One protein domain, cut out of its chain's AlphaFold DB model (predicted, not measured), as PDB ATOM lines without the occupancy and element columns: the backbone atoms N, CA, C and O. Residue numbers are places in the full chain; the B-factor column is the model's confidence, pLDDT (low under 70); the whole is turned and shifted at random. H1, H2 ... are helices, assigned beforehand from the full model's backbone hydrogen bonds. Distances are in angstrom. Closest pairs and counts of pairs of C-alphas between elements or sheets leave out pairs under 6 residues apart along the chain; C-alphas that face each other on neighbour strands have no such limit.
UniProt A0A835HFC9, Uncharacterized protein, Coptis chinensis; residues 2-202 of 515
ATOM      1  N   GLN A   2     -52.640 -14.996 -38.292       27.38
ATOM      2  CA  GLN A   2     -52.527 -13.519 -38.192       27.38
ATOM      3  C   GLN A   2     -51.125 -12.932 -38.471       27.38
ATOM      4  O   GLN A   2     -51.005 -11.775 -38.856       27.38
ATOM      5  N   VAL A   3     -50.057 -13.722 -38.313       29.44
ATOM      6  CA  VAL A   3     -48.674 -13.286 -38.603       29.44
ATOM      7  C   VAL A   3     -48.391 -13.285 -40.112       29.44
ATOM      8  O   VAL A   3     -47.680 -12.422 -40.610       29.44
ATOM      9  N   CYS A   4     -49.000 -14.208 -40.863       29.94
ATOM     10  CA  CYS A   4     -48.802 -14.324 -42.309       29.94
ATOM     11  C   CYS A   4     -49.468 -13.179 -43.089       29.94
ATOM     12  O   CYS A   4     -48.925 -12.756 -44.106       29.94
ATOM     13  N   SER A   5     -50.595 -12.643 -42.603       27.98
ATOM     14  CA  SER A   5     -51.262 -11.489 -43.221       27.98
ATOM     15  C   SER A   5     -50.506 -10.179 -42.971       27.98
ATOM     16  O   SER A   5     -50.309  -9.412 -43.905       27.98
ATOM     17  N   ALA A   6     -49.960  -9.974 -41.766       33.59
ATOM     18  CA  ALA A   6     -49.133  -8.800 -41.452       33.59
ATOM     19  C   ALA A   6     -47.817  -8.743 -42.261       33.59
ATOM     20  O   ALA A   6     -47.302  -7.666 -42.546       33.59
ATOM     21  N   ILE A   7     -47.275  -9.898 -42.663       41.38
ATOM     22  CA  ILE A   7     -46.063  -9.994 -43.495       41.38
ATOM     23  C   ILE A   7     -46.361  -9.668 -44.969       41.38
ATOM     24  O   ILE A   7     -45.496  -9.130 -45.659       41.38
ATOM     25  N   GLY A   8     -47.576  -9.958 -45.448       33.94
ATOM     26  CA  GLY A   8     -48.018  -9.627 -46.805       33.94
ATOM     27  C   GLY A   8     -48.104  -8.119 -47.044       33.94
ATOM     28  O   GLY A   8     -47.600  -7.635 -48.056       33.94
ATOM     29  N   ASP A   9     -48.631  -7.374 -46.074       37.44
ATOM     30  CA  ASP A   9     -48.764  -5.914 -46.167       37.44
ATOM     31  C   ASP A   9     -47.407  -5.189 -46.019       37.44
ATOM     32  O   ASP A   9     -47.168  -4.163 -46.657       37.44
ATOM     33  N   LEU A  10     -46.447  -5.778 -45.290       44.91
ATOM     34  CA  LEU A  10     -45.059  -5.290 -45.194       44.91
ATOM     35  C   LEU A  10     -44.253  -5.438 -46.507       44.91
ATOM     36  O   LEU A  10     -43.261  -4.728 -46.709       44.91
ATOM     37  N   LYS A  11     -44.638  -6.356 -47.410       47.09
ATOM     38  CA  LYS A  11     -43.869  -6.671 -48.634       47.09
ATOM     39  C   LYS A  11     -43.809  -5.522 -49.646       47.09
ATOM     40  O   LYS A  11     -42.852  -5.477 -50.423       47.09
ATOM     41  N   ASN A  12     -44.764  -4.592 -49.622       46.38
ATOM     42  CA  ASN A  12     -44.795  -3.458 -50.553       46.38
ATOM     43  C   ASN A  12     -44.064  -2.208 -50.032       46.38
ATOM     44  O   ASN A  12     -43.472  -1.487 -50.831       46.38
ATOM     45  N   GLU A  13     -44.006  -1.977 -48.716       49.84
ATOM     46  CA  GLU A  13     -43.318  -0.801 -48.149       49.84
ATOM     47  C   GLU A  13     -41.797  -0.999 -47.992       49.84
ATOM     48  O   GLU A  13     -41.015  -0.061 -48.162       49.84
ATOM     49  N   HIS A  14     -41.329  -2.224 -47.713       52.56
ATOM     50  CA  HIS A  14     -39.902  -2.483 -47.449       52.56
ATOM     51  C   HIS A  14     -39.024  -2.616 -48.702       52.56
ATOM     52  O   HIS A  14     -37.809  -2.398 -48.619       52.56
ATOM     53  N   LYS A  15     -39.611  -2.927 -49.865       55.88
ATOM     54  CA  LYS A  15     -38.888  -3.028 -51.146       55.88
ATOM     55  C   LYS A  15     -38.474  -1.666 -51.722       55.88
ATOM     56  O   LYS A  15     -37.591  -1.616 -52.569       55.88
ATOM     57  N   ALA A  16     -39.051  -0.567 -51.240       67.12
ATOM     58  CA  ALA A  16     -38.915   0.732 -51.893       67.12
ATOM     59  C   ALA A  16     -37.614   1.483 -51.556       67.12
ATOM     60  O   ALA A  16     -37.020   2.100 -52.435       67.12
ATOM     61  N   TRP A  17     -37.129   1.433 -50.308       87.50
ATOM     62  CA  TRP A  17     -36.144   2.432 -49.858       87.50
ATOM     63  C   TRP A  17     -34.769   2.304 -50.529       87.50
ATOM     64  O   TRP A  17     -34.171   3.311 -50.899       87.50
ATOM     65  N   TRP A  18     -34.243   1.085 -50.683       88.94
ATOM     66  CA  TRP A  18     -32.905   0.869 -51.245       88.94
ATOM     67  C   TRP A  18     -32.919   0.969 -52.774       88.94
ATOM     68  O   TRP A  18     -31.930   1.405 -53.360       88.94
ATOM     69  N   LEU A  19     -34.042   0.634 -53.421       88.50
ATOM     70  CA  LEU A  19     -34.251   0.885 -54.848       88.50
ATOM     71  C   LEU A  19     -34.311   2.384 -55.134       88.50
ATOM     72  O   LEU A  19     -33.628   2.839 -56.050       88.50
ATOM     73  N   GLU A  20     -35.043   3.143 -54.317       84.44
ATOM     74  CA  GLU A  20     -35.121   4.603 -54.411       84.44
ATOM     75  C   GLU A  20     -33.751   5.245 -54.157       84.44
ATOM     76  O   GLU A  20     -33.276   6.059 -54.950       84.44
ATOM     77  N   ALA A  21     -33.042   4.794 -53.113       87.44
ATOM     78  CA  ALA A  21     -31.678   5.230 -52.822       87.44
ATOM     79  C   ALA A  21     -30.752   5.030 -54.029       87.44
ATOM     80  O   ALA A  21     -30.044   5.950 -54.438       87.44
ATOM     81  N   LEU A  22     -30.767   3.832 -54.622       88.38
ATOM     82  CA  LEU A  22     -29.919   3.506 -55.765       88.38
ATOM     83  C   LEU A  22     -30.358   4.224 -57.041       88.38
ATOM     84  O   LEU A  22     -29.500   4.594 -57.833       88.38
ATOM     85  N   HIS A  23     -31.655   4.460 -57.249       87.19
ATOM     86  CA  HIS A  23     -32.151   5.254 -58.372       87.19
ATOM     87  C   HIS A  23     -31.673   6.709 -58.289       87.19
ATOM     88  O   HIS A  23     -31.238   7.270 -59.291       87.19
ATOM     89  N   HIS A  24     -31.667   7.306 -57.096       84.19
ATOM     90  CA  HIS A  24     -31.087   8.632 -56.889       84.19
ATOM     91  C   HIS A  24     -29.565   8.663 -57.083       84.19
ATOM     92  O   HIS A  24     -29.051   9.617 -57.661       84.19
ATOM     93  N   ILE A  25     -28.847   7.625 -56.647       86.69
ATOM     94  CA  ILE A  25     -27.390   7.514 -56.830       86.69
ATOM     95  C   ILE A  25     -27.026   7.364 -58.316       86.69
ATOM     96  O   ILE A  25     -26.052   7.962 -58.766       86.69
ATOM     97  N   GLU A  26     -27.830   6.625 -59.085       88.06
ATOM     98  CA  GLU A  26     -27.635   6.384 -60.523       88.06
ATOM     99  C   GLU A  26     -27.754   7.664 -61.369       88.06
ATOM    100  O   GLU A  26     -27.168   7.740 -62.445       88.06
ATOM    101  N   LYS A  27     -28.439   8.705 -60.869       86.56
ATOM    102  CA  LYS A  27     -28.574  10.009 -61.550       86.56
ATOM    103  C   LYS A  27     -27.264  10.804 -61.627       86.56
ATOM    104  O   LYS A  27     -27.183  11.739 -62.417       86.56
ATOM    105  N   ASN A  28     -26.260  10.479 -60.808       86.81
ATOM    106  CA  ASN A  28     -24.967  11.164 -60.792       86.81
ATOM    107  C   ASN A  28     -23.818  10.143 -60.859       86.81
ATOM    108  O   ASN A  28     -23.647   9.315 -59.961       86.81
ATOM    109  N   GLU A  29     -23.005  10.223 -61.915       87.00
ATOM    110  CA  GLU A  29     -21.932   9.261 -62.192       87.00
ATOM    111  C   GLU A  29     -20.836   9.256 -61.108       87.00
ATOM    112  O   GLU A  29     -20.393   8.186 -60.681       87.00
ATOM    113  N   ASP A  30     -20.455  10.425 -60.586       88.25
ATOM    114  CA  ASP A  30     -19.470  10.539 -59.502       88.25
ATOM    115  C   ASP A  30     -20.010   9.948 -58.197       88.25
ATOM    116  O   ASP A  30     -19.300   9.252 -57.464       88.25
ATOM    117  N   SER A  31     -21.301  10.164 -57.925       85.81
ATOM    118  CA  SER A  31     -21.982   9.568 -56.769       85.81
ATOM    119  C   SER A  31     -22.090   8.050 -56.897       85.81
ATOM    120  O   SER A  31     -21.882   7.338 -55.913       85.81
ATOM    121  N   SER A  32     -22.340   7.546 -58.108       88.06
ATOM    122  CA  SER A  32     -22.363   6.116 -58.421       88.06
ATOM    123  C   SER A  32     -21.002   5.457 -58.189       88.06
ATOM    124  O   SER A  32     -20.920   4.464 -57.462       88.06
ATOM    125  N   LYS A  33     -19.919   6.038 -58.724       89.12
ATOM    126  CA  LYS A  33     -18.543   5.544 -58.520       89.12
ATOM    127  C   LYS A  33     -18.152   5.569 -57.042       89.12
ATOM    128  O   LYS A  33     -17.639   4.576 -56.523       89.12
ATOM    129  N   LYS A  34     -18.460   6.665 -56.338       90.56
ATOM    130  CA  LYS A  34     -18.186   6.816 -54.901       90.56
ATOM    131  C   LYS A  34     -18.966   5.813 -54.049       90.56
ATOM    132  O   LYS A  34     -18.408   5.264 -53.104       90.56
ATOM    133  N   CYS A  35     -20.233   5.554 -54.378       88.62
ATOM    134  CA  CYS A  35     -21.048   4.554 -53.693       88.62
ATOM    135  C   CYS A  35     -20.474   3.143 -53.881       88.62
ATOM    136  O   CYS A  35     -20.309   2.418 -52.903       88.62
ATOM    137  N   ILE A  36     -20.136   2.766 -55.119       89.06
ATOM    138  CA  ILE A  36     -19.572   1.445 -55.436       89.06
ATOM    139  C   ILE A  36     -18.251   1.230 -54.695       89.06
ATOM    140  O   ILE A  36     -18.127   0.229 -53.992       89.06
ATOM    141  N   SER A  37     -17.316   2.186 -54.773       88.69
ATOM    142  CA  SER A  37     -16.047   2.123 -54.034       88.69
ATOM    143  C   SER A  37     -16.293   2.019 -52.532       88.69
ATOM    144  O   SER A  37     -15.772   1.109 -51.900       88.69
ATOM    145  N   LYS A  38     -17.177   2.844 -51.953       89.44
ATOM    146  CA  LYS A  38     -17.435   2.807 -50.507       89.44
ATOM    147  C   LYS A  38     -18.004   1.466 -50.033       89.44
ATOM    148  O   LYS A  38     -17.618   0.987 -48.964       89.44
ATOM    149  N   VAL A  39     -18.922   0.871 -50.796       88.06
ATOM    150  CA  VAL A  39     -19.486  -0.453 -50.495       88.06
ATOM    151  C   VAL A  39     -18.404  -1.523 -50.624       88.06
ATOM    152  O   VAL A  39     -18.234  -2.318 -49.705       88.06
ATOM    153  N   GLN A  40     -17.641  -1.517 -51.719       87.38
ATOM    154  CA  GLN A  40     -16.559  -2.473 -51.946       87.38
ATOM    155  C   GLN A  40     -15.495  -2.390 -50.848       87.38
ATOM    156  O   GLN A  40     -15.194  -3.411 -50.241       87.38
ATOM    157  N   ASP A  41     -15.013  -1.196 -50.509       86.19
ATOM    158  CA  ASP A  41     -14.006  -0.983 -49.462       86.19
ATOM    159  C   ASP A  41     -14.486  -1.493 -48.096       86.19
ATOM    160  O   ASP A  41     -13.731  -2.117 -47.353       86.19
ATOM    161  N   THR A  42     -15.766  -1.279 -47.771       85.62
ATOM    162  CA  THR A  42     -16.346  -1.726 -46.493       85.62
ATOM    163  C   THR A  42     -16.537  -3.245 -46.446       85.62
ATOM    164  O   THR A  42     -16.363  -3.861 -45.393       85.62
ATOM    165  N   LEU A  43     -16.879  -3.871 -47.574       82.31
ATOM    166  CA  LEU A  43     -16.997  -5.327 -47.673       82.31
ATOM    167  C   LEU A  43     -15.618  -6.009 -47.696       82.31
ATOM    168  O   LEU A  43     -15.439  -7.030 -47.044       82.31
ATOM    169  N   PHE A  44     -14.624  -5.429 -48.379       78.94
ATOM    170  CA  PHE A  44     -13.250  -5.945 -48.414       78.94
ATOM    171  C   PHE A  44     -12.488  -5.727 -47.100       78.94
ATOM    172  O   PHE A  44     -11.641  -6.550 -46.755       78.94
ATOM    173  N   GLY A  45     -12.781  -4.649 -46.366       69.31
ATOM    174  CA  GLY A  45     -12.137  -4.312 -45.092       69.31
ATOM    175  C   GLY A  45     -12.646  -5.098 -43.877       69.31
ATOM    176  O   GLY A  45     -12.002  -5.077 -42.829       69.31
ATOM    177  N   ASN A  46     -13.772  -5.812 -43.984       66.62
ATOM    178  CA  ASN A  46     -14.288  -6.643 -42.895       66.62
ATOM    179  C   ASN A  46     -13.590  -8.015 -42.870       66.62
ATOM    180  O   ASN A  46     -14.030  -8.977 -43.495       66.62
ATOM    181  N   LEU A  47     -12.505  -8.108 -42.095       52.00
ATOM    182  CA  LEU A  47     -11.640  -9.294 -41.947       52.00
ATOM    183  C   LEU A  47     -12.306 -10.518 -41.278       52.00
ATOM    184  O   LEU A  47     -11.691 -11.577 -41.201       52.00
ATOM    185  N   ASN A  48     -13.554 -10.400 -40.814       55.66
ATOM    186  CA  ASN A  48     -14.285 -11.472 -40.125       55.66
ATOM    187  C   ASN A  48     -15.128 -12.362 -41.064       55.66
ATOM    188  O   ASN A  48     -15.934 -13.156 -40.580       55.66
ATOM    189  N   ILE A  49     -14.980 -12.233 -42.388       55.75
ATOM    190  CA  ILE A  49     -15.801 -12.946 -43.382       55.75
ATOM    191  C   ILE A  49     -14.911 -13.891 -44.220       55.75
ATOM    192  O   ILE A  49     -13.910 -13.433 -44.781       55.75
ATOM    193  N   PRO A  50     -15.233 -15.201 -44.323       48.75
ATOM    194  CA  PRO A  50     -14.443 -16.171 -45.084       48.75
ATOM    195  C   PRO A  50     -14.260 -15.784 -46.559       48.75
ATOM    196  O   PRO A  50     -15.164 -15.290 -47.228       48.75
ATOM    197  N   THR A  51     -13.074 -16.068 -47.088       49.12
ATOM    198  CA  THR A  51     -12.503 -15.569 -48.350       49.12
ATOM    199  C   THR A  51     -13.164 -16.038 -49.656       49.12
ATOM    200  O   THR A  51     -12.697 -15.638 -50.720       49.12
ATOM    201  N   GLN A  52     -14.240 -16.832 -49.630       47.41
ATOM    202  CA  GLN A  52     -14.759 -17.516 -50.829       47.41
ATOM    203  C   GLN A  52     -16.067 -16.975 -51.435       47.41
ATOM    204  O   GLN A  52     -16.450 -17.444 -52.503       47.41
ATOM    205  N   SER A  53     -16.730 -15.963 -50.862       54.81
ATOM    206  CA  SER A  53     -17.993 -15.454 -51.437       54.81
ATOM    207  C   SER A  53     -18.176 -13.943 -51.319       54.81
ATOM    208  O   SER A  53     -19.210 -13.485 -50.847       54.81
ATOM    209  N   ARG A  54     -17.193 -13.146 -51.744       67.81
ATOM    210  CA  ARG A  54     -17.288 -11.685 -51.607       67.81
ATOM    211  C   ARG A  54     -18.371 -11.121 -52.532       67.81
ATOM    212  O   ARG A  54     -18.122 -10.950 -53.723       67.81
ATOM    213  N   LEU A  55     -19.541 -10.758 -52.002       77.06
ATOM    214  CA  LEU A  55     -20.589 -10.001 -52.707       77.06
ATOM    215  C   LEU A  55     -20.013  -8.781 -53.438       77.06
ATOM    216  O   LEU A  55     -20.479  -8.436 -54.521       77.06
ATOM    217  N   ALA A  56     -18.946  -8.190 -52.891       78.19
ATOM    218  CA  ALA A  56     -18.187  -7.083 -53.465       78.19
ATOM    219  C   ALA A  56     -17.674  -7.316 -54.901       78.19
ATOM    220  O   ALA A  56     -17.553  -6.354 -55.660       78.19
ATOM    221  N   SER A  57     -17.375  -8.562 -55.297       81.88
ATOM    222  CA  SER A  57     -16.880  -8.881 -56.647       81.88
ATOM    223  C   SER A  57     -17.996  -9.115 -57.671       81.88
ATOM    224  O   SER A  57     -17.727  -9.150 -58.873       81.88
ATOM    225  N   ARG A  58     -19.251  -9.257 -57.219       85.31
ATOM    226  CA  ARG A  58     -20.401  -9.635 -58.059       85.31
ATOM    227  C   ARG A  58     -21.061  -8.460 -58.780       85.31
ATOM    228  O   ARG A  58     -21.948  -8.683 -59.598       85.31
ATOM    229  N   PHE A  59     -20.647  -7.224 -58.504       87.12
ATOM    230  CA  PHE A  59     -21.191  -6.027 -59.147       87.12
ATOM    231  C   PHE A  59     -20.085  -5.042 -59.546       87.12
ATOM    232  O   PHE A  59     -19.071  -4.901 -58.867       87.12
ATOM    233  N   ARG A  60     -20.301  -4.343 -60.669       87.69
ATOM    234  CA  ARG A  60     -19.436  -3.254 -61.170       87.69
ATOM    235  C   ARG A  60     -20.207  -1.975 -61.516       87.69
ATOM    236  O   ARG A  60     -19.603  -0.982 -61.900       87.69
ATOM    237  N   SER A  61     -21.533  -2.000 -61.392       90.38
ATOM    238  CA  SER A  61     -22.437  -0.890 -61.702       90.38
ATOM    239  C   SER A  61     -23.575  -0.833 -60.682       90.38
ATOM    240  O   SER A  61     -23.824  -1.813 -59.975       90.38
ATOM    241  N   ILE A  62     -24.289   0.295 -60.624       88.62
ATOM    242  CA  ILE A  62     -25.468   0.451 -59.758       88.62
ATOM    243  C   ILE A  62     -26.582  -0.521 -60.163       88.62
ATOM    244  O   ILE A  62     -27.207  -1.129 -59.296       88.62
ATOM    245  N   SER A  63     -26.783  -0.758 -61.458       87.62
ATOM    246  CA  SER A  63     -27.760  -1.739 -61.941       87.62
ATOM    247  C   SER A  63     -27.364  -3.176 -61.553       87.62
ATOM    248  O   SER A  63     -28.211  -3.956 -61.122       87.62
ATOM    249  N   GLY A  64     -26.065  -3.509 -61.596       88.25
ATOM    250  CA  GLY A  64     -25.551  -4.782 -61.077       88.25
ATOM    251  C   GLY A  64     -25.718  -4.912 -59.560       88.25
ATOM    252  O   GLY A  64     -26.092  -5.972 -59.069       88.25
ATOM    253  N   LEU A  65     -25.517  -3.822 -58.816       89.31
ATOM    254  CA  LEU A  65     -25.746  -3.768 -57.372       89.31
ATOM    255  C   LEU A  65     -27.227  -3.992 -57.023       89.31
ATOM    256  O   LEU A  65     -27.514  -4.770 -56.119       89.31
ATOM    257  N   LYS A  66     -28.166  -3.391 -57.772       90.19
ATOM    258  CA  LYS A  66     -29.614  -3.641 -57.621       90.19
ATOM    259  C   LYS A  66     -29.944  -5.125 -57.791       90.19
ATOM    260  O   LYS A  66     -30.618  -5.699 -56.939       90.19
ATOM    261  N   TYR A  67     -29.427  -5.752 -58.850       90.06
ATOM    262  CA  TYR A  67     -29.625  -7.183 -59.102       90.06
ATOM    263  C   TYR A  67     -29.043  -8.052 -57.981       90.06
ATOM    264  O   TYR A  67     -29.693  -8.983 -57.506       90.06
ATOM    265  N   VAL A  68     -27.830  -7.738 -57.524       90.06
ATOM    266  CA  VAL A  68     -27.162  -8.472 -56.446       90.06
ATOM    267  C   VAL A  68     -27.932  -8.361 -55.126       90.06
ATOM    268  O   VAL A  68     -28.122  -9.379 -54.466       90.06
ATOM    269  N   ILE A  69     -28.416  -7.172 -54.752       89.44
ATOM    270  CA  ILE A  69     -29.239  -6.989 -53.545       89.44
ATOM    271  C   ILE A  69     -30.539  -7.785 -53.665       89.44
ATOM    272  O   ILE A  69     -30.850  -8.555 -52.762       89.44
ATOM    273  N   GLN A  70     -31.263  -7.637 -54.780       89.44
ATOM    274  CA  GLN A  70     -32.545  -8.309 -54.989       89.44
ATOM    275  C   GLN A  70     -32.391  -9.833 -54.934       89.44
ATOM    276  O   GLN A  70     -33.023 -10.483 -54.109       89.44
ATOM    277  N   SER A  71     -31.477 -10.395 -55.731       89.19
ATOM    278  CA  SER A  71     -31.223 -11.843 -55.758       89.19
ATOM    279  C   SER A  71     -30.749 -12.396 -54.411       89.19
ATOM    280  O   SER A  71     -31.111 -13.513 -54.046       89.19
ATOM    281  N   SER A  72     -29.973 -11.622 -53.643       87.69
ATOM    282  CA  SER A  72     -29.527 -12.039 -52.308       87.69
ATOM    283  C   SER A  72     -30.664 -12.001 -51.284       87.69
ATOM    284  O   SER A  72     -30.743 -12.899 -50.450       87.69
ATOM    285  N   LEU A  73     -31.552 -11.002 -51.350       87.75
ATOM    286  CA  LEU A  73     -32.752 -10.932 -50.510       87.75
ATOM    287  C   LEU A  73     -33.717 -12.080 -50.826       87.75
ATOM    288  O   LEU A  73     -34.181 -12.741 -49.902       87.75
ATOM    289  N   ASP A  74     -33.959 -12.361 -52.108       88.38
ATOM    290  CA  ASP A  74     -34.853 -13.442 -52.538       88.38
ATOM    291  C   ASP A  74     -34.299 -14.821 -52.141       88.38
ATOM    292  O   ASP A  74     -35.037 -15.673 -51.638       88.38
ATOM    293  N   SER A  75     -32.985 -15.034 -52.299       86.75
ATOM    294  CA  SER A  75     -32.307 -16.247 -51.823       86.75
ATOM    295  C   SER A  75     -32.434 -16.396 -50.309       86.75
ATOM    296  O   SER A  75     -32.748 -17.481 -49.827       86.75
ATOM    297  N   LEU A  76     -32.218 -15.315 -49.555       85.94
ATOM    298  CA  LEU A  76     -32.300 -15.324 -48.096       85.94
ATOM    299  C   LEU A  76     -33.723 -15.616 -47.602       85.94
ATOM    300  O   LEU A  76     -33.891 -16.416 -46.682       85.94
ATOM    301  N   GLU A  77     -34.742 -14.996 -48.207       85.88
ATOM    302  CA  GLU A  77     -36.152 -15.263 -47.895       85.88
ATOM    303  C   GLU A  77     -36.491 -16.730 -48.177       85.88
ATOM    304  O   GLU A  77     -37.010 -17.418 -47.297       85.88
ATOM    305  N   SER A  78     -36.116 -17.231 -49.356       87.31
ATOM    306  CA  SER A  78     -36.374 -18.615 -49.766       87.31
ATOM    307  C   SER A  78     -35.703 -19.620 -48.829       87.31
ATOM    308  O   SER A  78     -36.344 -20.553 -48.349       87.31
ATOM    309  N   SER A  79     -34.423 -19.415 -48.503       86.31
ATOM    310  CA  SER A  79     -33.688 -20.299 -47.594       86.31
ATOM    311  C   SER A  79     -34.223 -20.254 -46.167       86.31
ATOM    312  O   SER A  79     -34.308 -21.298 -45.524       86.31
ATOM    313  N   ARG A  80     -34.637 -19.080 -45.672       86.56
ATOM    314  CA  ARG A  80     -35.260 -18.960 -44.349       86.56
ATOM    315  C   ARG A  80     -36.594 -19.706 -44.285       86.56
ATOM    316  O   ARG A  80     -36.821 -20.419 -43.313       86.56
ATOM    317  N   VAL A  81     -37.457 -19.552 -45.293       88.25
ATOM    318  CA  VAL A  81     -38.752 -20.254 -45.351       88.25
ATOM    319  C   VAL A  81     -38.535 -21.764 -45.380       88.25
ATOM    320  O   VAL A  81     -39.061 -22.451 -44.508       88.25
ATOM    321  N   MET A  82     -37.679 -22.263 -46.281       89.81
ATOM    322  CA  MET A  82     -37.384 -23.698 -46.359       89.81
ATOM    323  C   MET A  82     -36.829 -24.255 -45.044       89.81
ATOM    324  O   MET A  82     -37.247 -25.322 -44.608       89.81
ATOM    325  N   LEU A  83     -35.914 -23.536 -44.384       89.31
ATOM    326  CA  LEU A  83     -35.337 -23.969 -43.112       89.31
ATOM    327  C   LEU A  83     -36.400 -24.094 -42.010       89.31
ATOM    328  O   LEU A  83     -36.443 -25.106 -41.314       89.31
ATOM    329  N   ILE A  84     -37.243 -23.073 -41.838       88.88
ATOM    330  CA  ILE A  84     -38.264 -23.061 -40.781       88.88
ATOM    331  C   ILE A  84     -39.336 -24.117 -41.046       88.88
ATOM    332  O   ILE A  84     -39.689 -24.860 -40.133       88.88
ATOM    333  N   GLU A  85     -39.819 -24.229 -42.284       91.94
ATOM    334  CA  GLU A  85     -40.785 -25.265 -42.660       91.94
ATOM    335  C   GLU A  85     -40.222 -26.662 -42.409       91.94
ATOM    336  O   GLU A  85     -40.906 -27.494 -41.812       91.94
ATOM    337  N   ARG A  86     -38.952 -26.893 -42.767       91.94
ATOM    338  CA  ARG A  86     -38.292 -28.181 -42.559       91.94
ATOM    339  C   ARG A  86     -38.118 -28.517 -41.078       91.94
ATOM    340  O   ARG A  86     -38.443 -29.628 -40.674       91.94
ATOM    341  N   ILE A  87     -37.665 -27.569 -40.251       92.06
ATOM    342  CA  ILE A  87     -37.535 -27.766 -38.794       92.06
ATOM    343  C   ILE A  87     -38.889 -28.119 -38.165       92.06
ATOM    344  O   ILE A  87     -38.962 -29.024 -37.335       92.06
ATOM    345  N   LEU A  88     -39.960 -27.428 -38.565       91.81
ATOM    346  CA  LEU A  88     -41.312 -27.680 -38.059       91.81
ATOM    347  C   LEU A  88     -41.897 -29.000 -38.568       91.81
ATOM    348  O   LEU A  88     -42.685 -29.631 -37.869       91.81
ATOM    349  N   GLU A  89     -41.550 -29.428 -39.781       91.94
ATOM    350  CA  GLU A  89     -41.936 -30.740 -40.303       91.94
ATOM    351  C   GLU A  89     -41.309 -31.870 -39.480       91.94
ATOM    352  O   GLU A  89     -42.007 -32.807 -39.101       91.94
ATOM    353  N   ILE A  90     -40.019 -31.744 -39.164       91.00
ATOM    354  CA  ILE A  90     -39.279 -32.695 -38.329       91.00
ATOM    355  C   ILE A  90     -39.871 -32.731 -36.920       91.00
ATOM    356  O   ILE A  90     -40.080 -33.805 -36.366       91.00
ATOM    357  N   ASP A  91     -40.208 -31.570 -36.358       92.38
ATOM    358  CA  ASP A  91     -40.755 -31.464 -35.003       92.38
ATOM    359  C   ASP A  91     -42.028 -32.303 -34.802       92.38
ATOM    360  O   ASP A  91     -42.191 -32.958 -33.774       92.38
ATOM    361  N   LYS A  92     -42.882 -32.389 -35.834       92.94
ATOM    362  CA  LYS A  92     -44.120 -33.192 -35.813       92.94
ATOM    363  C   LYS A  92     -43.883 -34.681 -35.567       92.94
ATOM    364  O   LYS A  92     -44.808 -35.366 -35.143       92.94
ATOM    365  N   THR A  93     -42.694 -35.195 -35.875       91.62
ATOM    366  CA  THR A  93     -42.361 -36.617 -35.730       91.62
ATOM    367  C   THR A  93     -41.398 -36.883 -34.577       91.62
ATOM    368  O   THR A  93     -41.063 -38.036 -34.342       91.62
ATOM    369  N   MET A  94     -40.971 -35.875 -33.806       89.81
ATOM    370  CA  MET A  94     -39.966 -36.074 -32.750       89.81
ATOM    371  C   MET A  94     -40.459 -36.923 -31.572       89.81
ATOM    372  O   MET A  94     -39.657 -37.622 -30.966       89.81
ATOM    373  N   GLU A  95     -41.759 -36.923 -31.262       89.06
ATOM    374  CA  GLU A  95     -42.312 -37.798 -30.213       89.06
ATOM    375  C   GLU A  95     -42.208 -39.285 -30.592       89.06
ATOM    376  O   GLU A  95     -41.959 -40.143 -29.744       89.06
ATOM    377  N   LYS A  96     -42.355 -39.591 -31.885       91.44
ATOM    378  CA  LYS A  96     -42.176 -40.933 -32.440       91.44
ATOM    379  C   LYS A  96     -41.481 -40.847 -33.803       91.44
ATOM    380  O   LYS A  96     -42.167 -40.797 -34.830       91.44
ATOM    381  N   PRO A  97     -40.134 -40.832 -33.819       92.56
ATOM    382  CA  PRO A  97     -39.386 -40.658 -35.054       92.56
ATOM    383  C   PRO A  97     -39.646 -41.775 -36.062       92.56
ATOM    384  O   PRO A  97     -39.878 -42.927 -35.691       92.56
ATOM    385  N   ARG A  98     -39.592 -41.434 -37.352       90.94
ATOM    386  CA  ARG A  98     -39.749 -42.407 -38.439       90.94
ATOM    387  C   ARG A  98     -38.510 -43.296 -38.508       90.94
ATOM    388  O   ARG A  98     -37.389 -42.797 -38.421       90.94
ATOM    389  N   ASP A  99     -38.701 -44.590 -38.748       89.81
ATOM    390  CA  ASP A  99     -37.586 -45.540 -38.851       89.81
ATOM    391  C   ASP A  99     -36.585 -45.162 -39.947       89.81
ATOM    392  O   ASP A  99     -35.378 -45.332 -39.762       89.81
ATOM    393  N   GLU A 100     -37.075 -44.588 -41.048       90.06
ATOM    394  CA  GLU A 100     -36.269 -44.044 -42.144       90.06
ATOM    395  C   GLU A 100     -35.289 -42.972 -41.651       90.06
ATOM    396  O   GLU A 100     -34.099 -43.050 -41.945       90.06
ATOM    397  N   ASP A 101     -35.750 -42.015 -40.840       90.62
ATOM    398  CA  ASP A 101     -34.907 -40.928 -40.328       90.62
ATOM    399  C   ASP A 101     -33.825 -41.458 -39.380       90.62
ATOM    400  O   ASP A 101     -32.676 -41.012 -39.427       90.62
ATOM    401  N   ILE A 102     -34.167 -42.452 -38.554       91.12
ATOM    402  CA  ILE A 102     -33.213 -43.111 -37.652       91.12
ATOM    403  C   ILE A 102     -32.163 -43.885 -38.473       91.12
ATOM    404  O   ILE A 102     -30.967 -43.821 -38.187       91.12
ATOM    405  N   LEU A 103     -32.576 -44.592 -39.532       88.38
ATOM    406  CA  LEU A 103     -31.657 -45.300 -40.432       88.38
ATOM    407  C   LEU A 103     -30.749 -44.341 -41.216       88.38
ATOM    408  O   LEU A 103     -29.560 -44.619 -41.378       88.38
ATOM    409  N   LEU A 104     -31.264 -43.194 -41.660       90.06
ATOM    410  CA  LEU A 104     -30.454 -42.171 -42.325       90.06
ATOM    411  C   LEU A 104     -29.336 -41.656 -41.417       90.06
ATOM    412  O   LEU A 104     -28.228 -41.412 -41.888       90.06
ATOM    413  N   VAL A 105     -29.603 -41.508 -40.117       89.62
ATOM    414  CA  VAL A 105     -28.586 -41.125 -39.130       89.62
ATOM    415  C   VAL A 105     -27.488 -42.187 -39.019       89.62
ATOM    416  O   VAL A 105     -26.306 -41.841 -39.061       89.62
ATOM    417  N   ARG A 106     -27.866 -43.470 -38.969       87.06
ATOM    418  CA  ARG A 106     -26.931 -44.602 -38.890       87.06
ATOM    419  C   ARG A 106     -25.931 -44.624 -40.044       87.06
ATOM    420  O   ARG A 106     -24.732 -44.791 -39.818       87.06
ATOM    421  N   TYR A 107     -26.415 -44.438 -41.269       87.19
ATOM    422  CA  TYR A 107     -25.613 -44.554 -42.492       87.19
ATOM    423  C   TYR A 107     -25.199 -43.203 -43.082       87.19
ATOM    424  O   TYR A 107     -24.796 -43.138 -44.241       87.19
ATOM    425  N   CYS A 108     -25.295 -42.114 -42.313       90.12
ATOM    426  CA  CYS A 108     -25.049 -40.777 -42.838       90.12
ATOM    427  C   CYS A 108     -23.615 -40.613 -43.363       90.12
ATOM    428  O   CYS A 108     -22.658 -40.672 -42.586       90.12
ATOM    429  N   GLY A 109     -23.463 -40.298 -44.652       86.62
ATOM    430  CA  GLY A 109     -22.149 -40.118 -45.282       86.62
ATOM    431  C   GLY A 109     -21.359 -38.922 -44.740       86.62
ATOM    432  O   GLY A 109     -20.139 -38.913 -44.806       86.62
ATOM    433  N   SER A 110     -22.035 -37.918 -44.175       86.31
ATOM    434  CA  SER A 110     -21.380 -36.758 -43.551       86.31
ATOM    435  C   SER A 110     -21.073 -36.942 -42.062       86.31
ATOM    436  O   SER A 110     -20.320 -36.146 -41.506       86.31
ATOM    437  N   CYS A 111     -21.682 -37.930 -41.396       85.50
ATOM    438  CA  CYS A 111     -21.408 -38.231 -39.986       85.50
ATOM    439  C   CYS A 111     -20.418 -39.384 -39.812       85.50
ATOM    440  O   CYS A 111     -19.759 -39.441 -38.781       85.50
ATOM    441  N   GLN A 112     -20.347 -40.301 -40.778       80.56
ATOM    442  CA  GLN A 112     -19.443 -41.448 -40.759       80.56
ATOM    443  C   GLN A 112     -18.144 -41.129 -41.510       80.56
ATOM    444  O   GLN A 112     -18.166 -40.478 -42.554       80.56
ATOM    445  N   ASP A 113     -17.023 -41.675 -41.038       70.00
ATOM    446  CA  ASP A 113     -15.686 -41.423 -41.604       70.00
ATOM    447  C   ASP A 113     -15.519 -41.926 -43.052       70.00
ATOM    448  O   ASP A 113     -14.657 -41.458 -43.794       70.00
ATOM    449  N   ASN A 114     -16.372 -42.857 -43.490       65.69
ATOM    450  CA  ASN A 114     -16.259 -43.513 -44.795       65.69
ATOM    451  C   ASN A 114     -16.859 -42.707 -45.963       65.69
ATOM    452  O   ASN A 114     -16.721 -43.126 -47.113       65.69
ATOM    453  N   GLY A 115     -17.551 -41.587 -45.703       67.06
ATOM    454  CA  GLY A 115     -18.021 -40.646 -46.733       67.06
ATOM    455  C   GLY A 115     -19.070 -41.170 -47.729       67.06
ATOM    456  O   GLY A 115     -19.508 -40.427 -48.605       67.06
ATOM    457  N   LYS A 116     -19.471 -42.443 -47.640       68.62
ATOM    458  CA  LYS A 116     -20.385 -43.114 -48.574       68.62
ATOM    459  C   LYS A 116     -21.694 -43.432 -47.861       68.62
ATOM    460  O   LYS A 116     -21.764 -44.390 -47.101       68.62
ATOM    461  N   GLY A 117     -22.714 -42.615 -48.095       80.44
ATOM    462  CA  GLY A 117     -24.043 -42.809 -47.523       80.44
ATOM    463  C   GLY A 117     -24.957 -41.607 -47.759       80.44
ATOM    464  O   GLY A 117     -24.468 -40.544 -48.153       80.44
ATOM    465  N   PRO A 118     -26.276 -41.756 -47.547       87.56
ATOM    466  CA  PRO A 118     -27.215 -40.647 -47.672       87.56
ATOM    467  C   PRO A 118     -26.933 -39.564 -46.622       87.56
ATOM    468  O   PRO A 118     -26.176 -39.768 -45.676       87.56
ATOM    469  N   ILE A 119     -27.531 -38.389 -46.785       89.56
ATOM    470  CA  ILE A 119     -27.413 -37.301 -45.812       89.56
ATOM    471  C   ILE A 119     -28.555 -37.442 -44.806       89.56
ATOM    472  O   ILE A 119     -29.714 -37.547 -45.197       89.56
ATOM    473  N   CYS A 120     -28.243 -37.446 -43.509       91.12
ATOM    474  CA  CYS A 120     -29.276 -37.445 -42.477       91.12
ATOM    475  C   CYS A 120     -29.904 -36.063 -42.296       91.12
ATOM    476  O   CYS A 120     -29.294 -35.039 -42.606       91.12
ATOM    477  N   VAL A 121     -31.081 -36.043 -41.673       87.25
ATOM    478  CA  VAL A 121     -31.864 -34.836 -41.371       87.25
ATOM    479  C   VAL A 121     -31.023 -33.721 -40.727       87.25
ATOM    480  O   VAL A 121     -31.119 -32.555 -41.102       87.25
ATOM    481  N   ARG A 122     -30.122 -34.061 -39.796       87.75
ATOM    482  CA  ARG A 122     -29.233 -33.077 -39.150       87.75
ATOM    483  C   ARG A 122     -28.254 -32.432 -40.136       87.75
ATOM    484  O   ARG A 122     -28.014 -31.225 -40.070       87.75
ATOM    485  N   CYS A 123     -27.644 -33.228 -41.008       88.88
ATOM    486  CA  CYS A 123     -26.681 -32.742 -41.995       88.88
ATOM    487  C   CYS A 123     -27.372 -31.985 -43.135       88.88
ATOM    488  O   CYS A 123     -26.836 -30.977 -43.594       88.88
ATOM    489  N   GLU A 124     -28.578 -32.410 -43.514       89.19
ATOM    490  CA  GLU A 124     -29.471 -31.691 -44.424       89.19
ATOM    491  C   GLU A 124     -29.765 -30.289 -43.870       89.19
ATOM    492  O   GLU A 124     -29.418 -29.292 -44.505       89.19
ATOM    493  N   LEU A 125     -30.278 -30.189 -42.636       88.00
ATOM    494  CA  LEU A 125     -30.565 -28.907 -41.981       88.00
ATOM    495  C   LEU A 125     -29.324 -28.020 -41.863       88.00
ATOM    496  O   LEU A 125     -29.403 -26.819 -42.114       88.00
ATOM    497  N   ARG A 126     -28.158 -28.595 -41.537       85.12
ATOM    498  CA  ARG A 126     -26.888 -27.851 -41.471       85.12
ATOM    499  C   ARG A 126     -26.564 -27.144 -42.790       85.12
ATOM    500  O   ARG A 126     -26.025 -26.043 -42.745       85.12
ATOM    501  N   SER A 127     -26.898 -27.747 -43.930       82.19
ATOM    502  CA  SER A 127     -26.681 -27.137 -45.248       82.19
ATOM    503  C   SER A 127     -27.648 -25.985 -45.558       82.19
ATOM    504  O   SER A 127     -27.296 -25.077 -46.307       82.19
ATOM    505  N   LEU A 128     -28.838 -25.980 -44.947       82.25
ATOM    506  CA  LEU A 128     -29.864 -24.950 -45.148       82.25
ATOM    507  C   LEU A 128     -29.612 -23.674 -44.328       82.25
ATOM    508  O   LEU A 128     -30.159 -22.615 -44.638       82.25
ATOM    509  N   PHE A 129     -28.765 -23.738 -43.299       79.88
ATOM    510  CA  PHE A 129     -28.374 -22.568 -42.515       79.88
ATOM    511  C   PHE A 129     -27.453 -21.630 -43.318       79.88
ATOM    512  O   PHE A 129     -26.230 -21.715 -43.242       79.88
ATOM    513  N   GLN A 130     -28.049 -20.689 -44.058       69.75
ATOM    514  CA  GLN A 130     -27.330 -19.579 -44.708       69.75
ATOM    515  C   GLN A 130     -27.077 -18.384 -43.773       69.75
ATOM    516  O   GLN A 130     -26.175 -17.582 -44.011       69.75
ATOM    517  N   VAL A 131     -27.876 -18.243 -42.711       64.56
ATOM    518  CA  VAL A 131     -27.726 -17.168 -41.719       64.56
ATOM    519  C   VAL A 131     -26.627 -17.551 -40.735       64.56
ATOM    520  O   VAL A 131     -26.565 -18.692 -40.286       64.56
ATOM    521  N   SER A 132     -25.760 -16.605 -40.384       64.94
ATOM    522  CA  SER A 132     -24.738 -16.787 -39.356       64.94
ATOM    523  C   SER A 132     -25.032 -15.914 -38.133       64.94
ATOM    524  O   SER A 132     -25.875 -15.017 -38.159       64.94
ATOM    525  N   LYS A 133     -24.312 -16.164 -37.033       66.44
ATOM    526  CA  LYS A 133     -24.371 -15.307 -35.835       66.44
ATOM    527  C   LYS A 133     -23.865 -13.881 -36.104       66.44
ATOM    528  O   LYS A 133     -24.170 -12.981 -35.328       66.44
ATOM    529  N   SER A 134     -23.085 -13.675 -37.166       73.81
ATOM    530  CA  SER A 134     -22.519 -12.380 -37.546       73.81
ATOM    531  C   SER A 134     -23.381 -11.673 -38.602       73.81
ATOM    532  O   SER A 134     -24.119 -12.333 -39.332       73.81
ATOM    533  N   PRO A 135     -23.287 -10.337 -38.729       79.00
ATOM    534  CA  PRO A 135     -23.895  -9.618 -39.846       79.00
ATOM    535  C   PRO A 135     -23.460 -10.196 -41.196       79.00
ATOM    536  O   PRO A 135     -22.281 -10.498 -41.392       79.00
ATOM    537  N   SER A 136     -24.412 -10.351 -42.116       83.94
ATOM    538  CA  SER A 136     -24.115 -10.792 -43.480       83.94
ATOM    539  C   SER A 136     -23.532  -9.641 -44.304       83.94
ATOM    540  O   SER A 136     -23.759  -8.466 -44.008       83.94
ATOM    541  N   GLU A 137     -22.818  -9.957 -45.383       85.06
ATOM    542  CA  GLU A 137     -22.347  -8.940 -46.335       85.06
ATOM    543  C   GLU A 137     -23.506  -8.099 -46.904       85.06
ATOM    544  O   GLU A 137     -23.349  -6.898 -47.113       85.06
ATOM    545  N   LEU A 138     -24.688  -8.699 -47.092       88.06
ATOM    546  CA  LEU A 138     -25.898  -8.001 -47.531       88.06
ATOM    547  C   LEU A 138     -26.368  -6.962 -46.501       88.06
ATOM    548  O   LEU A 138     -26.729  -5.845 -46.865       88.06
ATOM    549  N   GLU A 139     -26.330  -7.303 -45.216       89.25
ATOM    550  CA  GLU A 139     -26.696  -6.382 -44.141       89.25
ATOM    551  C   GLU A 139     -25.698  -5.225 -44.016       89.25
ATOM    552  O   GLU A 139     -26.103  -4.070 -43.882       89.25
ATOM    553  N   ILE A 140     -24.397  -5.516 -44.122       89.38
ATOM    554  CA  ILE A 140     -23.341  -4.494 -44.130       89.38
ATOM    555  C   ILE A 140     -23.548  -3.544 -45.314       89.38
ATOM    556  O   ILE A 140     -23.532  -2.325 -45.143       89.38
ATOM    557  N   LEU A 141     -23.801  -4.094 -46.504       90.62
ATOM    558  CA  LEU A 141     -24.079  -3.343 -47.726       90.62
ATOM    559  C   LEU A 141     -25.289  -2.416 -47.545       90.62
ATOM    560  O   LEU A 141     -25.190  -1.221 -47.826       90.62
ATOM    561  N   LEU A 142     -26.410  -2.927 -47.028       90.56
ATOM    562  CA  LEU A 142     -27.602  -2.117 -46.752       90.56
ATOM    563  C   LEU A 142     -27.332  -1.052 -45.672       90.56
ATOM    564  O   LEU A 142     -27.827   0.071 -45.779       90.56
ATOM    565  N   GLY A 143     -26.500  -1.343 -44.671       91.12
ATOM    566  CA  GLY A 143     -26.051  -0.370 -43.670       91.12
ATOM    567  C   GLY A 143     -25.236   0.781 -44.273       91.12
ATOM    568  O   GLY A 143     -25.471   1.956 -43.955       91.12
ATOM    569  N   VAL A 144     -24.323   0.470 -45.199       90.81
ATOM    570  CA  VAL A 144     -23.565   1.475 -45.963       90.81
ATOM    571  C   VAL A 144     -24.507   2.302 -46.832       90.81
ATOM    572  O   VAL A 144     -24.429   3.531 -46.793       90.81
ATOM    573  N   LEU A 145     -25.444   1.668 -47.547       90.50
ATOM    574  CA  LEU A 145     -26.427   2.372 -48.377       90.50
ATOM    575  C   LEU A 145     -27.305   3.319 -47.558       90.50
ATOM    576  O   LEU A 145     -27.501   4.463 -47.965       90.50
ATOM    577  N   LYS A 146     -27.782   2.899 -46.381       91.50
ATOM    578  CA  LYS A 146     -28.532   3.765 -45.457       91.50
ATOM    579  C   LYS A 146     -27.709   4.987 -45.040       91.50
ATOM    580  O   LYS A 146     -28.221   6.103 -45.009       91.50
ATOM    581  N   THR A 147     -26.429   4.790 -44.724       90.38
ATOM    582  CA  THR A 147     -25.536   5.878 -44.293       90.38
ATOM    583  C   THR A 147     -25.241   6.846 -45.438       90.38
ATOM    584  O   THR A 147     -25.285   8.059 -45.244       90.38
ATOM    585  N   PHE A 148     -24.998   6.320 -46.640       87.75
ATOM    586  CA  PHE A 148     -24.709   7.102 -47.843       87.75
ATOM    587  C   PHE A 148     -25.925   7.907 -48.323       87.75
ATOM    588  O   PHE A 148     -25.789   9.046 -48.762       87.75
ATOM    589  N   SER A 149     -27.124   7.336 -48.205       86.25
ATOM    590  CA  SER A 149     -28.371   7.958 -48.659       86.25
ATOM    591  C   SER A 149     -29.051   8.856 -47.619       86.25
ATOM    592  O   SER A 149     -30.034   9.518 -47.949       86.25
ATOM    593  N   LYS A 150     -28.512   8.960 -46.393       86.25
ATOM    594  CA  LYS A 150     -29.105   9.709 -45.267       86.25
ATOM    595  C   LYS A 150     -29.519  11.148 -45.610       86.25
ATOM    596  O   LYS A 150     -30.502  11.631 -45.061       86.25
ATOM    597  N   ALA A 151     -28.780  11.824 -46.490       81.50
ATOM    598  CA  ALA A 151     -29.059  13.208 -46.879       81.50
ATOM    599  C   ALA A 151     -30.300  13.365 -47.780       81.50
ATOM    600  O   ALA A 151     -30.881  14.443 -47.817       81.50
ATOM    601  N   TRP A 152     -30.716  12.307 -48.482       79.31
ATOM    602  CA  TRP A 152     -31.727  12.380 -49.545       79.31
ATOM    603  C   TRP A 152     -32.957  11.509 -49.270       79.31
ATOM    604  O   TRP A 152     -34.028  11.790 -49.790       79.31
ATOM    605  N   LEU A 153     -32.831  10.473 -48.434       77.00
ATOM    606  CA  LEU A 153     -33.853   9.435 -48.244       77.00
ATOM    607  C   LEU A 153     -35.113   9.880 -47.461       77.00
ATOM    608  O   LEU A 153     -35.967   9.052 -47.148       77.00
ATOM    609  N   GLY A 154     -35.240  11.163 -47.115       82.00
ATOM    610  CA  GLY A 154     -36.342  11.677 -46.296       82.00
ATOM    611  C   GLY A 154     -36.441  11.017 -44.907       82.00
ATOM    612  O   GLY A 154     -35.621  10.184 -44.517       82.00
ATOM    613  N   LYS A 155     -37.457  11.399 -44.120       83.50
ATOM    614  CA  LYS A 155     -37.710  10.778 -42.804       83.50
ATOM    615  C   LYS A 155     -38.275   9.361 -42.947       83.50
ATOM    616  O   LYS A 155     -37.811   8.452 -42.258       83.50
ATOM    617  N   ASP A 156     -39.207   9.170 -43.877       82.56
ATOM    618  CA  ASP A 156     -39.913   7.897 -44.066       82.56
ATOM    619  C   ASP A 156     -38.999   6.809 -44.641       82.56
ATOM    620  O   ASP A 156     -38.972   5.689 -44.131       82.56
ATOM    621  N   GLY A 157     -38.152   7.150 -45.620       83.56
ATOM    622  CA  GLY A 157     -37.166   6.216 -46.163       83.56
ATOM    623  C   GLY A 157     -36.117   5.811 -45.126       83.56
ATOM    624  O   GLY A 157     -35.755   4.636 -45.039       83.56
ATOM    625  N   LEU A 158     -35.663   6.741 -44.274       86.12
ATOM    626  CA  LEU A 158     -34.718   6.422 -43.197       86.12
ATOM    627  C   LEU A 158     -35.343   5.507 -42.130       86.12
ATOM    628  O   LEU A 158     -34.668   4.616 -41.595       86.12
ATOM    629  N   LEU A 159     -36.628   5.699 -41.829       87.69
ATOM    630  CA  LEU A 159     -37.390   4.839 -40.928       87.69
ATOM    631  C   LEU A 159     -37.581   3.439 -41.533       87.69
ATOM    632  O   LEU A 159     -37.317   2.447 -40.849       87.69
ATOM    633  N   ALA A 160     -37.917   3.341 -42.823       87.75
ATOM    634  CA  ALA A 160     -37.999   2.075 -43.555       87.75
ATOM    635  C   ALA A 160     -36.652   1.329 -43.590       87.75
ATOM    636  O   ALA A 160     -36.608   0.125 -43.325       87.75
ATOM    637  N   ALA A 161     -35.541   2.038 -43.822       89.19
ATOM    638  CA  ALA A 161     -34.194   1.469 -43.786       89.19
ATOM    639  C   ALA A 161     -33.815   0.950 -42.393       89.19
ATOM    640  O   ALA A 161     -33.202  -0.107 -42.254       89.19
ATOM    641  N   THR A 162     -34.206   1.672 -41.341       90.06
ATOM    642  CA  THR A 162     -33.968   1.256 -39.951       90.06
ATOM    643  C   THR A 162     -34.776   0.014 -39.590       90.06
ATOM    644  O   THR A 162     -34.211  -0.915 -39.022       90.06
ATOM    645  N   LYS A 163     -36.056  -0.046 -39.980       90.00
ATOM    646  CA  LYS A 163     -36.890  -1.245 -39.814       90.00
ATOM    647  C   LYS A 163     -36.321  -2.448 -40.577       90.00
ATOM    648  O   LYS A 163     -36.273  -3.539 -40.021       90.00
ATOM    649  N   HIS A 164     -35.844  -2.251 -41.811       89.56
ATOM    650  CA  HIS A 164     -35.247  -3.331 -42.605       89.56
ATOM    651  C   HIS A 164     -33.969  -3.877 -41.940       89.56
ATOM    652  O   HIS A 164     -33.828  -5.084 -41.800       89.56
ATOM    653  N   LEU A 165     -33.069  -3.019 -41.443       89.81
ATOM    654  CA  LEU A 165     -31.882  -3.479 -40.702       89.81
ATOM    655  C   LEU A 165     -32.238  -4.167 -39.375       89.81
ATOM    656  O   LEU A 165     -31.605  -5.154 -39.007       89.81
ATOM    657  N   PHE A 166     -33.274  -3.695 -38.678       90.38
ATOM    658  CA  PHE A 166     -33.775  -4.365 -37.479       90.38
ATOM    659  C   PHE A 166     -34.312  -5.774 -37.784       90.38
ATOM    660  O   PHE A 166     -34.094  -6.692 -36.997       90.38
ATOM    661  N   LEU A 167     -34.933  -5.991 -38.950       88.31
ATOM    662  CA  LEU A 167     -35.367  -7.324 -39.379       88.31
ATOM    663  C   LEU A 167     -34.186  -8.302 -39.498       88.31
ATOM    664  O   LEU A 167     -34.296  -9.430 -39.023       88.31
ATOM    665  N   PHE A 168     -33.040  -7.873 -40.039       87.12
ATOM    666  CA  PHE A 168     -31.823  -8.701 -40.060       87.12
ATOM    667  C   PHE A 168     -31.340  -9.063 -38.647       87.12
ATOM    668  O   PHE A 168     -30.911 -10.192 -38.405       87.12
ATOM    669  N   GLU A 169     -31.450  -8.141 -37.688       87.81
ATOM    670  CA  GLU A 169     -31.125  -8.426 -36.288       87.81
ATOM    671  C   GLU A 169     -32.069  -9.471 -35.678       87.81
ATOM    672  O   GLU A 169     -31.611 -10.400 -35.008       87.81
ATOM    673  N   VAL A 170     -33.373  -9.357 -35.943       88.50
ATOM    674  CA  VAL A 170     -34.372 -10.347 -35.517       88.50
ATOM    675  C   VAL A 170     -34.085 -11.711 -36.147       88.50
ATOM    676  O   VAL A 170     -34.084 -12.713 -35.436       88.50
ATOM    677  N   MET A 171     -33.747 -11.764 -37.437       85.25
ATOM    678  CA  MET A 171     -33.382 -13.007 -38.127       85.25
ATOM    679  C   MET A 171     -32.127 -13.667 -37.531       85.25
ATOM    680  O   MET A 171     -32.073 -14.887 -37.387       85.25
ATOM    681  N   ARG A 172     -31.121 -12.889 -37.106       85.44
ATOM    682  CA  ARG A 172     -29.975 -13.441 -36.356       85.44
ATOM    683  C   ARG A 172     -30.370 -13.981 -34.986       85.44
ATOM    684  O   ARG A 172     -29.816 -14.983 -34.539       85.44
ATOM    685  N   LYS A 173     -31.300 -13.314 -34.299       86.75
ATOM    686  CA  LYS A 173     -31.827 -13.785 -33.011       86.75
ATOM    687  C   LYS A 173     -32.655 -15.060 -33.169       86.75
ATOM    688  O   LYS A 173     -32.618 -15.888 -32.271       86.75
ATOM    689  N   GLU A 174     -33.327 -15.248 -34.305       86.31
ATOM    690  CA  GLU A 174     -34.048 -16.475 -34.679       86.31
ATOM    691  C   GLU A 174     -33.100 -17.639 -35.018       86.31
ATOM    692  O   GLU A 174     -33.399 -18.793 -34.711       86.31
ATOM    693  N   TYR A 175     -31.921 -17.353 -35.581       85.31
ATOM    694  CA  TYR A 175     -30.936 -18.381 -35.927       85.31
ATOM    695  C   TYR A 175     -30.510 -19.236 -34.727       85.31
ATOM    696  O   TYR A 175     -30.423 -20.456 -34.842       85.31
ATOM    697  N   ALA A 176     -30.227 -18.613 -33.579       86.25
ATOM    698  CA  ALA A 176     -29.748 -19.328 -32.397       86.25
ATOM    699  C   ALA A 176     -30.730 -20.414 -31.906       86.25
ATOM    700  O   ALA A 176     -30.317 -21.573 -31.854       86.25
ATOM    701  N   PRO A 177     -32.011 -20.109 -31.604       89.38
ATOM    702  CA  PRO A 177     -32.973 -21.126 -31.198       89.38
ATOM    703  C   PRO A 177     -33.245 -22.148 -32.307       89.38
ATOM    704  O   PRO A 177     -33.321 -23.333 -32.000       89.38
ATOM    705  N   ALA A 178     -33.310 -21.743 -33.582       89.38
ATOM    706  CA  ALA A 178     -33.487 -22.682 -34.695       89.38
ATOM    707  C   ALA A 178     -32.318 -23.679 -34.806       89.38
ATOM    708  O   ALA A 178     -32.525 -24.879 -34.973       89.38
ATOM    709  N   SER A 179     -31.080 -23.201 -34.664       88.62
ATOM    710  CA  SER A 179     -29.871 -24.032 -34.679       88.62
ATOM    711  C   SER A 179     -29.804 -24.975 -33.477       88.62
ATOM    712  O   SER A 179     -29.450 -26.149 -33.627       88.62
ATOM    713  N   THR A 180     -30.180 -24.492 -32.289       91.12
ATOM    714  CA  THR A 180     -30.282 -25.326 -31.088       91.12
ATOM    715  C   THR A 180     -31.345 -26.405 -31.261       91.12
ATOM    716  O   THR A 180     -31.041 -27.572 -31.028       91.12
ATOM    717  N   LEU A 181     -32.544 -26.055 -31.734       92.38
ATOM    718  CA  LEU A 181     -33.624 -27.012 -31.972       92.38
ATOM    719  C   LEU A 181     -33.203 -28.083 -32.985       92.38
ATOM    720  O   LEU A 181     -33.273 -29.264 -32.668       92.38
ATOM    721  N   ALA A 182     -32.646 -27.688 -34.132       91.56
ATOM    722  CA  ALA A 182     -32.117 -28.619 -35.131       91.56
ATOM    723  C   ALA A 182     -31.044 -29.567 -34.557       91.56
ATOM    724  O   ALA A 182     -30.970 -30.744 -34.916       91.56
ATOM    725  N   THR A 183     -30.203 -29.067 -33.647       90.56
ATOM    726  CA  THR A 183     -29.182 -29.884 -32.979       90.56
ATOM    727  C   THR A 183     -29.814 -30.911 -32.046       90.56
ATOM    728  O   THR A 183     -29.436 -32.079 -32.104       90.56
ATOM    729  N   VAL A 184     -30.775 -30.489 -31.222       92.88
ATOM    730  CA  VAL A 184     -31.468 -31.360 -30.263       92.88
ATOM    731  C   VAL A 184     -32.318 -32.408 -30.984       92.88
ATOM    732  O   VAL A 184     -32.238 -33.583 -30.641       92.88
ATOM    733  N   GLN A 185     -33.050 -32.025 -32.031       92.94
ATOM    734  CA  GLN A 185     -33.794 -32.951 -32.894       92.94
ATOM    735  C   GLN A 185     -32.860 -34.012 -33.495       92.94
ATOM    736  O   GLN A 185     -33.137 -35.208 -33.441       92.94
ATOM    737  N   GLY A 186     -31.691 -33.591 -33.991       91.88
ATOM    738  CA  GLY A 186     -30.661 -34.516 -34.454       91.88
ATOM    739  C   GLY A 186     -30.181 -35.467 -33.354       91.88
ATOM    740  O   GLY A 186     -30.104 -36.668 -33.587       91.88
ATOM    741  N   GLN A 187     -29.869 -34.951 -32.160       91.62
ATOM    742  CA  GLN A 187     -29.441 -35.759 -31.007       91.62
ATOM    743  C   GLN A 187     -30.488 -36.788 -30.586       91.62
ATOM    744  O   GLN A 187     -30.120 -37.908 -30.250       91.62
ATOM    745  N   LEU A 188     -31.774 -36.441 -30.644       94.00
ATOM    746  CA  LEU A 188     -32.854 -37.373 -30.342       94.00
ATOM    747  C   LEU A 188     -32.858 -38.559 -31.315       94.00
ATOM    748  O   LEU A 188     -32.937 -39.706 -30.881       94.00
ATOM    749  N   LEU A 189     -32.689 -38.301 -32.616       93.94
ATOM    750  CA  LEU A 189     -32.566 -39.364 -33.619       93.94
ATOM    751  C   LEU A 189     -31.339 -40.258 -33.369       93.94
ATOM    752  O   LEU A 189     -31.449 -41.477 -33.485       93.94
ATOM    753  N   PHE A 190     -30.194 -39.673 -32.985       92.12
ATOM    754  CA  PHE A 190     -29.013 -40.448 -32.576       92.12
ATOM    755  C   PHE A 190     -29.312 -41.325 -31.357       92.12
ATOM    756  O   PHE A 190     -29.017 -42.511 -31.398       92.12
ATOM    757  N   ALA A 191     -29.955 -40.784 -30.320       94.19
ATOM    758  CA  ALA A 191     -30.329 -41.544 -29.127       94.19
ATOM    759  C   ALA A 191     -31.248 -42.731 -29.463       94.19
ATOM    760  O   ALA A 191     -31.047 -43.835 -28.959       94.19
ATOM    761  N   HIS A 192     -32.227 -42.536 -30.351       93.44
ATOM    762  CA  HIS A 192     -33.069 -43.632 -30.829       93.44
ATOM    763  C   HIS A 192     -32.263 -44.709 -31.568       93.44
ATOM    764  O   HIS A 192     -32.488 -45.901 -31.339       93.44
ATOM    765  N   ASP A 193     -31.316 -44.319 -32.428       92.69
ATOM    766  CA  ASP A 193     -30.453 -45.287 -33.107       92.69
ATOM    767  C   ASP A 193     -29.525 -46.017 -32.128       92.69
ATOM    768  O   ASP A 193     -29.400 -47.235 -32.215       92.69
ATOM    769  N   GLU A 194     -28.938 -45.311 -31.158       93.00
ATOM    770  CA  GLU A 194     -28.072 -45.872 -30.114       93.00
ATOM    771  C   GLU A 194     -28.805 -46.916 -29.271       93.00
ATOM    772  O   GLU A 194     -28.302 -48.026 -29.084       93.00
ATOM    773  N   VAL A 195     -30.022 -46.607 -28.810       93.50
ATOM    774  CA  VAL A 195     -30.848 -47.561 -28.057       93.50
ATOM    775  C   VAL A 195     -31.164 -48.782 -28.917       93.50
ATOM    776  O   VAL A 195     -31.012 -49.913 -28.450       93.50
ATOM    777  N   ARG A 196     -31.528 -48.584 -30.189       91.38
ATOM    778  CA  ARG A 196     -31.803 -49.686 -31.120       91.38
ATOM    779  C   ARG A 196     -30.561 -50.545 -31.371       91.38
ATOM    780  O   ARG A 196     -30.666 -51.765 -31.382       91.38
ATOM    781  N   MET A 197     -29.389 -49.929 -31.509       89.94
ATOM    782  CA  MET A 197     -28.118 -50.635 -31.680       89.94
ATOM    783  C   MET A 197     -27.651 -51.346 -30.406       89.94
ATOM    784  O   MET A 197     -26.970 -52.362 -30.498       89.94
ATOM    785  N   SER A 198     -28.023 -50.862 -29.219       94.19
ATOM    786  CA  SER A 198     -27.616 -51.473 -27.944       94.19
ATOM    787  C   SER A 198     -28.209 -52.868 -27.714       94.19
ATOM    788  O   SER A 198     -27.625 -53.677 -26.993       94.19
ATOM    789  N   ILE A 199     -29.360 -53.154 -28.332       93.00
ATOM    790  CA  ILE A 199     -30.043 -54.450 -28.252       93.00
ATOM    791  C   ILE A 199     -29.737 -55.362 -29.447       93.00
ATOM    792  O   ILE A 199     -30.094 -56.543 -29.415       93.00
ATOM    793  N   SER A 200     -29.081 -54.833 -30.484       90.62
ATOM    794  CA  SER A 200     -28.617 -55.606 -31.634       90.62
ATOM    795  C   SER A 200     -27.606 -56.666 -31.204       90.62
ATOM    796  O   SER A 200     -26.813 -56.473 -30.279       90.62
ATOM    797  N   ARG A 201     -27.632 -57.813 -31.882       91.31
ATOM    798  CA  ARG A 201     -26.734 -58.934 -31.607       91.31
ATOM    799  C   ARG A 201     -26.003 -59.319 -32.872       91.31
ATOM    800  O   ARG A 201     -26.590 -59.328 -33.950       91.31
ATOM    801  N   LEU A 202     -24.745 -59.710 -32.687       91.38
ATOM    802  CA  LEU A 202     -23.967 -60.313 -33.755       91.38
ATOM    803  C   LEU A 202     -24.732 -61.505 -34.329       91.38
ATOM    804  O   LEU A 202     -25.142 -62.400 -33.582       91.38
TER     805      LEU A 202
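AT A GLANCE: This is residues 2 to 202 of the 515 residues of an uncharacterized protein of Coptis chinensis (UniProt A0A835HFC9). What does the model look like? One very long helix, H8, makes a spine along one side of a flat, loose slab; H2, H3 and H7 gather at the end where H8 begins, H5 and H6 lie towards its other end, and the long H4 spans the stretch between. H1, whose residues 2 to 12 stand free, sticks out from the body. What is it made of, and how large is it? The printed part has 201 residues with eight named helices, H1 to H8 in chain order, and no named strand, an all helix class. It is loose, with a radius of gyration of the C-alphas of 21.8 A, and spans 76 by 41 by 22 A.

IN THESE COORDINATES: Where are the longest helices? H8, residues 154 to 198, runs 66.3 A from C-alpha 154 at (-36.342, 11.677, -46.296) to C-alpha 198 at (-27.616, -51.473, -27.944). H4, residues 62 to 91, is 43.2 A long. Where are the others? H1 is residues 2 to 13, from C-alpha 2 at (-52.527, -13.519, -38.192), H2 16 to 26, and H3 29 to 45, 23.9 A long. H5 is residues 99 to 106, H6 121 to 128 and H7 137 to 149.

HOW THE PARTS SIT: What touches the longest helix? H8 is the hub, touching five helices. It forms a helical hairpin with H7, a shallow tilt of 10 degrees, with Lys 146 and Ala 161 the closest C-alphas at 6.3 A. H4, H7 and H8 form an up and down bundle, each running against the one before it, though H4 and H7 are close but not clearly touching, with 2 pairs of C-alphas within 8 A. What lies near its two ends? Residues 157 to 161 of H8 touch H2, closest at Trp 17 and Gly 157, C-alphas 5.4 A apart. Residues 189 to 193 of H8 touch H5, about perpendicular at 90 degrees, closest at Ile 102 and Leu 189, C-alphas 5.5 A apart. What of the rest? H3 touches H7, closest C-alphas Val 39 and Leu 141 at 6.1 A; H6 touches H4, closest C-alphas Leu 83 and Leu 128 at 5.9 A. H1 and H2 meet only through their link. Every O i to N i+4 pair is within hydrogen-bond range in H2 to H7, but 5 of 8 in H1 and 39 of 41 in H8.

THE WHOLE: How far does it reach? The two C-alphas farthest apart, those of Asn 28 and Leu 202, are 76.4 A apart. Is it continuous? The printed part has no cut; the links H3 to H4 and H5 to H6 are long. Where is confidence low? The mean pLDDT of the printed part is 82.2, and it is under 70 in residues 2 to 16, 45 to 54, 114 to 116 and 130 to 133.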